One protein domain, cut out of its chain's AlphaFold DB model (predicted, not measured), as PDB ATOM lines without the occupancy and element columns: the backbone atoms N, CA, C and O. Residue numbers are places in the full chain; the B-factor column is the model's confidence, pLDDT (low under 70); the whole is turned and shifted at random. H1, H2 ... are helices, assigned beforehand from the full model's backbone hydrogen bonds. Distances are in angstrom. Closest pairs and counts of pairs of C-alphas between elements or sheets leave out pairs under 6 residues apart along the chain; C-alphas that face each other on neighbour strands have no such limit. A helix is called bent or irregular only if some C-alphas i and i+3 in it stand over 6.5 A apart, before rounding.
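This is residues 3 to 19 and 26 to 50 of the 50 residues of an uncharacterized protein of Paraburkholderia sp. CI2 (UniProt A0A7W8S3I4). Look for two separate pieces: two short helices, H1 and H2, joined end to end as a small L, and one long single helix, H3, that stands free of them with a cut in the printed part between. H3 makes one long arm of the outline, and no helix packs on it. The printed part has 42 residues with three named helices, in the order H1, H2, H3, and no named strand; its class is all helix. It is extended, with a radius of gyration of the C-alphas of 15.5 A, and flat, spanning 39 by 29 by 9 A.

Begin at C-alpha 3, at (40.321, 24.543, 8.486), where H1 starts; it takes in residues 3 to 11 and measures 11.9 A from first to last C-alpha. H1 is neither bent nor irregular, but only just: C-alphas 5 and 8 are 6.0 A apart. After Phe 12, find C-alpha 13 at (31.639, 34.876, 14.682), from which H2, residues 13 to 19, runs 10.0 A to C-alpha 19. Beyond the cut, Arg 26 and Pro 27 come before H3, residues 28 to 49. H3 covers 31.4 A from Pro 28 to C-alpha 49 at (29.765, 15.264, -17.237), and Thr 50 follows it.

Go first to the tight link of one residue, Phe 12, between H1 and H2. These two helices only just touch, with 3 pairs of C-alphas within 8 A, and touch only at the corner by their link. Their closest C-alphas are those of Pro 9 and Trp 16, 5.7 A apart. Their lines stand about perpendicular, at 78 degrees, with 11.4 A from centre to centre. H3 is apart from H1, and it is apart from H2 as well. In the backbone of H2 and H3, each O i to N i+4 pair is within hydrogen-bond range; in H1, 3 of 5 are.

The two C-alphas farthest apart are those of Thr 14 and Thr 50, at 41.7 A. Residues 20 to 25 are not printed, and the gap across this cut, from C-alpha 19 to C-alpha 26, is 11.2 A; the link from H2 to H3 runs across it. Two stretches stand free: residues 10 to 15, of which 13 to 15 belong to H2, and residues 26 to 50, of which 28 to 49 belong to H3. Thr 50 is the chain's last residue. Read the B-factor column for the model's confidence: the mean pLDDT of the printed part is 88.6, with 80 for H1 and 93 for H3, and no printed residue is under 70.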
ATOM      1  N   ILE A   3      39.602  23.285   8.237       74.31
ATOM      2  CA  ILE A   3      40.321  24.543   8.486       74.31
ATOM      3  C   ILE A   3      39.552  25.731   7.897       74.31
ATOM      4  O   ILE A   3      39.374  26.734   8.575       74.31
ATOM      5  N   ILE A   4      39.058  25.613   6.659       75.19
ATOM      6  CA  ILE A   4      38.318  26.700   5.997       75.19
ATOM      7  C   ILE A   4      36.936  26.886   6.640       75.19
ATOM      8  O   ILE A   4      36.557  28.018   6.937       75.19
ATOM      9  N   GLU A   5      36.219  25.794   6.933       76.12
ATOM     10  CA  GLU A   5      34.926  25.855   7.632       76.12
ATOM     11  C   GLU A   5      35.040  26.410   9.060       76.12
ATOM     12  O   GLU A   5      34.104  27.051   9.525       76.12
ATOM     13  N   GLY A   6      36.175  26.212   9.744       77.69
ATOM     14  CA  GLY A   6      36.444  26.780  11.071       77.69
ATOM     15  C   GLY A   6      36.956  28.224  11.047       77.69
ATOM     16  O   GLY A   6      36.734  28.975  11.995       77.69
ATOM     17  N   MET A   7      37.599  28.654   9.960       85.31
ATOM     18  CA  MET A   7      38.153  30.006   9.840       85.31
ATOM     19  C   MET A   7      37.057  31.072   9.752       85.31
ATOM     20  O   MET A   7      37.171  32.117  10.382       85.31
ATOM     21  N   PHE A   8      35.963  30.801   9.037       81.38
ATOM     22  CA  PHE A   8      34.813  31.711   8.946       81.38
ATOM     23  C   PHE A   8      34.160  32.045  10.302       81.38
ATOM     24  O   PHE A   8      34.042  33.232  10.617       81.38
ATOM     25  N   PRO A   9      33.771  31.060  11.137       80.56
ATOM     26  CA  PRO A   9      33.258  31.331  12.475       80.56
ATOM     27  C   PRO A   9      34.319  31.922  13.411       80.56
ATOM     28  O   PRO A   9      33.951  32.630  14.346       80.56
ATOM     29  N   PHE A  10      35.610  31.670  13.176       84.00
ATOM     30  CA  PHE A  10      36.694  32.221  13.992       84.00
ATOM     31  C   PHE A  10      36.976  33.702  13.694       84.00
ATOM     32  O   PHE A  10      37.107  34.499  14.619       84.00
ATOM     33  N   VAL A  11      37.041  34.086  12.416       88.19
ATOM     34  CA  VAL A  11      37.322  35.468  11.993       88.19
ATOM     35  C   VAL A  11      36.079  36.354  12.132       88.19
ATOM     36  O   VAL A  11      36.191  37.502  12.555       88.19
ATOM     37  N   PHE A  12      34.885  35.833  11.823       85.38
ATOM     38  CA  PHE A  12      33.633  36.600  11.853       85.38
ATOM     39  C   PHE A  12      32.499  35.855  12.582       85.38
ATOM     40  O   PHE A  12      31.498  35.478  11.963       85.38
ATOM     41  N   PRO A  13      32.590  35.684  13.913       84.12
ATOM     42  CA  PRO A  13      31.639  34.876  14.682       84.12
ATOM     43  C   PRO A  13      30.200  35.407  14.624       84.12
ATOM     44  O   PRO A  13      29.251  34.635  14.474       84.12
ATOM     45  N   THR A  14      30.010  36.726  14.711       86.50
ATOM     46  CA  THR A  14      28.680  37.361  14.727       86.50
ATOM     47  C   THR A  14      28.010  37.315  13.359       86.50
ATOM     48  O   THR A  14      26.857  36.907  13.258       86.50
ATOM     49  N   ALA A  15      28.743  37.662  12.296       85.94
ATOM     50  CA  ALA A  15      28.227  37.613  10.927       85.94
ATOM     51  C   ALA A  15      27.899  36.175  10.494       85.94
ATOM     52  O   ALA A  15      26.885  35.937   9.831       85.94
ATOM     53  N   TRP A  16      28.715  35.206  10.920       86.12
ATOM     54  CA  TRP A  16      28.447  33.787  10.710       86.12
ATOM     55  C   TRP A  16      27.170  33.349  11.432       86.12
ATOM     56  O   TRP A  16      26.253  32.819  10.806       86.12
ATOM     57  N   ARG A  17      27.052  33.652  12.729       86.25
ATOM     58  CA  ARG A  17      25.865  33.325  13.529       86.25
ATOM     59  C   ARG A  17      24.587  33.950  12.965       86.25
ATOM     60  O   ARG A  17      23.571  33.263  12.895       86.25
ATOM     61  N   ASP A  18      24.629  35.207  12.535       89.44
ATOM     62  CA  ASP A  18      23.471  35.883  11.942       89.44
ATOM     63  C   ASP A  18      23.079  35.280  10.593       89.44
ATOM     64  O   ASP A  18      21.892  35.142  10.301       89.44
ATOM     65  N   THR A  19      24.054  34.870   9.781       85.81
ATOM     66  CA  THR A  19      23.796  34.148   8.528       85.81
ATOM     67  C   THR A  19      23.086  32.824   8.798       85.81
ATOM     68  O   THR A  19      22.035  32.560   8.216       85.81
ATOM     69  N   ARG A  26      14.176  30.630   8.160       83.75
ATOM     70  CA  ARG A  26      13.403  30.362   6.937       83.75
ATOM     71  C   ARG A  26      12.425  29.209   7.187       83.75
ATOM     72  O   ARG A  26      12.799  28.207   7.798       83.75
ATOM     73  N   PRO A  27      11.200  29.276   6.635       84.44
ATOM     74  CA  PRO A  27      10.261  28.169   6.721       84.44
ATOM     75  C   PRO A  27      10.897  26.882   6.174       84.44
ATOM     76  O   PRO A  27      11.502  26.920   5.095       84.44
ATOM     77  N   PRO A  28      10.714  25.727   6.838       83.31
ATOM     78  CA  PRO A  28      11.339  24.467   6.431       83.31
ATOM     79  C   PRO A  28      10.972  24.056   4.999       83.31
ATOM     80  O   PRO A  28      11.748  23.385   4.323       83.31
ATOM     81  N   HIS A  29       9.819  24.507   4.497       86.81
ATOM     82  CA  HIS A  29       9.424  24.334   3.103       86.81
ATOM     83  C   HIS A  29      10.397  25.007   2.115       86.81
ATOM     84  O   HIS A  29      10.811  24.375   1.148       86.81
ATOM     85  N   GLN A  30      10.829  26.246   2.376       85.00
ATOM     86  CA  GLN A  30      11.762  26.951   1.489       85.00
ATOM     87  C   GLN A  30      13.155  26.314   1.488       85.00
ATOM     88  O   GLN A  30      13.782  26.213   0.435       85.00
ATOM     89  N   ILE A  31      13.620  25.829   2.645       87.75
ATOM     90  CA  ILE A  31      14.900  25.112   2.752       87.75
ATOM     91  C   ILE A  31      14.864  23.833   1.900       87.75
ATOM     92  O   ILE A  31      15.803  23.557   1.154       87.75
ATOM     93  N   ARG A  32      13.753  23.082   1.945       89.06
ATOM     94  CA  ARG A  32      13.564  21.863   1.139       89.06
ATOM     95  C   ARG A  32      13.554  22.144  -0.363       89.06
ATOM     96  O   ARG A  32      14.174  21.397  -1.111       89.06
ATOM     97  N   VAL A  33      12.890  23.213  -0.801       91.75
ATOM     98  CA  VAL A  33      12.865  23.604  -2.221       91.75
ATOM     99  C   VAL A  33      14.258  24.011  -2.705       91.75
ATOM    100  O   VAL A  33      14.681  23.564  -3.766       91.75
ATOM    101  N   GLY A  34      15.010  24.778  -1.907       90.19
ATOM    102  CA  GLY A  34      16.405  25.103  -2.224       90.19
ATOM    103  C   GLY A  34      17.273  23.849  -2.372       90.19
ATOM    104  O   GLY A  34      18.004  23.716  -3.350       90.19
ATOM    105  N   GLY A  35      17.121  22.886  -1.457       90.56
ATOM    106  CA  GLY A  35      17.782  21.584  -1.551       90.56
ATOM    107  C   GLY A  35      17.399  20.802  -2.813       90.56
ATOM    108  O   GLY A  35      18.276  20.259  -3.478       90.56
ATOM    109  N   LEU A  36      16.115  20.783  -3.188       94.69
ATOM    110  CA  LEU A  36      15.639  20.141  -4.421       94.69
ATOM    111  C   LEU A  36      16.249  20.763  -5.681       94.69
ATOM    112  O   LEU A  36      16.667  20.029  -6.572       94.69
ATOM    113  N   ILE A  37      16.346  22.093  -5.739       95.88
ATOM    114  CA  ILE A  37      16.972  22.801  -6.864       95.88
ATOM    115  C   ILE A  37      18.449  22.414  -6.985       95.88
ATOM    116  O   ILE A  37      18.910  22.103  -8.081       95.88
ATOM    117  N   VAL A  38      19.183  22.381  -5.868       96.31
ATOM    118  CA  VAL A  38      20.602  21.988  -5.850       96.31
ATOM    119  C   VAL A  38      20.779  20.527  -6.263       96.31
ATOM    120  O   VAL A  38      21.672  20.227  -7.051       96.31
ATOM    121  N   MET A  39      19.918  19.622  -5.789       96.12
ATOM    122  CA  MET A  39      19.949  18.212  -6.192       96.12
ATOM    123  C   MET A  39      19.679  18.036  -7.691       96.12
ATOM    124  O   MET A  39      20.391  17.281  -8.350       96.12
ATOM    125  N   LEU A  40      18.701  18.758  -8.248       97.38
ATOM    126  CA  LEU A  40      18.410  18.735  -9.686       97.38
ATOM    127  C   LEU A  40      19.565  19.297 -10.515       97.38
ATOM    128  O   LEU A  40      19.958  18.682 -11.500       97.38
ATOM    129  N   LEU A  41      20.141  20.429 -10.105       97.31
ATOM    130  CA  LEU A  41      21.331  20.992 -10.746       97.31
ATOM    131  C   LEU A  41      22.502  20.009 -10.719       97.31
ATOM    132  O   LEU A  41      23.156  19.817 -11.738       97.31
ATOM    133  N   GLY A  42      22.739  19.360  -9.578       95.81
ATOM    134  CA  GLY A  42      23.768  18.332  -9.442       95.81
ATOM    135  C   GLY A  42      23.534  17.149 -10.379       95.81
ATOM    136  O   GLY A  42      24.470  16.692 -11.026       95.81
ATOM    137  N   LEU A  43      22.284  16.697 -10.510       97.00
ATOM    138  CA  LEU A  43      21.919  15.622 -11.431       97.00
ATOM    139  C   LEU A  43      22.147  16.017 -12.896       97.00
ATOM    140  O   LEU A  43      22.707  15.235 -13.657       97.00
ATOM    141  N   VAL A  44      21.753  17.233 -13.281       97.50
ATOM    142  CA  VAL A  44      21.978  17.766 -14.634       97.50
ATOM    143  C   VAL A  44      23.471  17.881 -14.932       97.50
ATOM    144  O   VAL A  44      23.913  17.456 -15.993       97.50
ATOM    145  N   LEU A  45      24.262  18.406 -13.994       96.94
ATOM    146  CA  LEU A  45      25.714  18.499 -14.143       96.94
ATOM    147  C   LEU A  45      26.363  17.121 -14.274       96.94
ATOM    148  O   LEU A  45      27.226  16.945 -15.127       96.94
ATOM    149  N   LEU A  46      25.937  16.145 -13.468       96.06
ATOM    150  CA  LEU A  46      26.433  14.772 -13.543       96.06
ATOM    151  C   LEU A  46      26.095  14.124 -14.889       96.06
ATOM    152  O   LEU A  46      26.945  13.457 -15.467       96.06
ATOM    153  N   PHE A  47      24.884  14.359 -15.398       96.25
ATOM    154  CA  PHE A  47      24.456  13.878 -16.710       96.25
ATOM    155  C   PHE A  47      25.225  14.533 -17.863       96.25
ATOM    156  O   PHE A  47      25.476  13.884 -18.863       96.25
ATOM    157  N   ILE A  48      25.607  15.808 -17.741       96.56
ATOM    158  CA  ILE A  48      26.449  16.485 -18.744       96.56
ATOM    159  C   ILE A  48      27.903  15.997 -18.667       96.56
ATOM    160  O   ILE A  48      28.593  15.950 -19.681       96.56
ATOM    161  N   ALA A  49      28.389  15.690 -17.465       93.56
ATOM    162  CA  ALA A  49      29.765  15.264 -17.237       93.56
ATOM    163  C   ALA A  49      30.018  13.772 -17.531       93.56
ATOM    164  O   ALA A  49      31.184  13.386 -17.619       93.56
ATOM    165  N   THR A  50      28.962  12.957 -17.642       87.44
ATOM    166  CA  THR A  50      29.014  11.512 -17.938       87.44
ATOM    167  C   THR A  50      28.642  11.258 -19.388       87.44
ATOM    168  O   THR A  50      29.427  10.573 -20.078       87.44
TER     169      THR A  50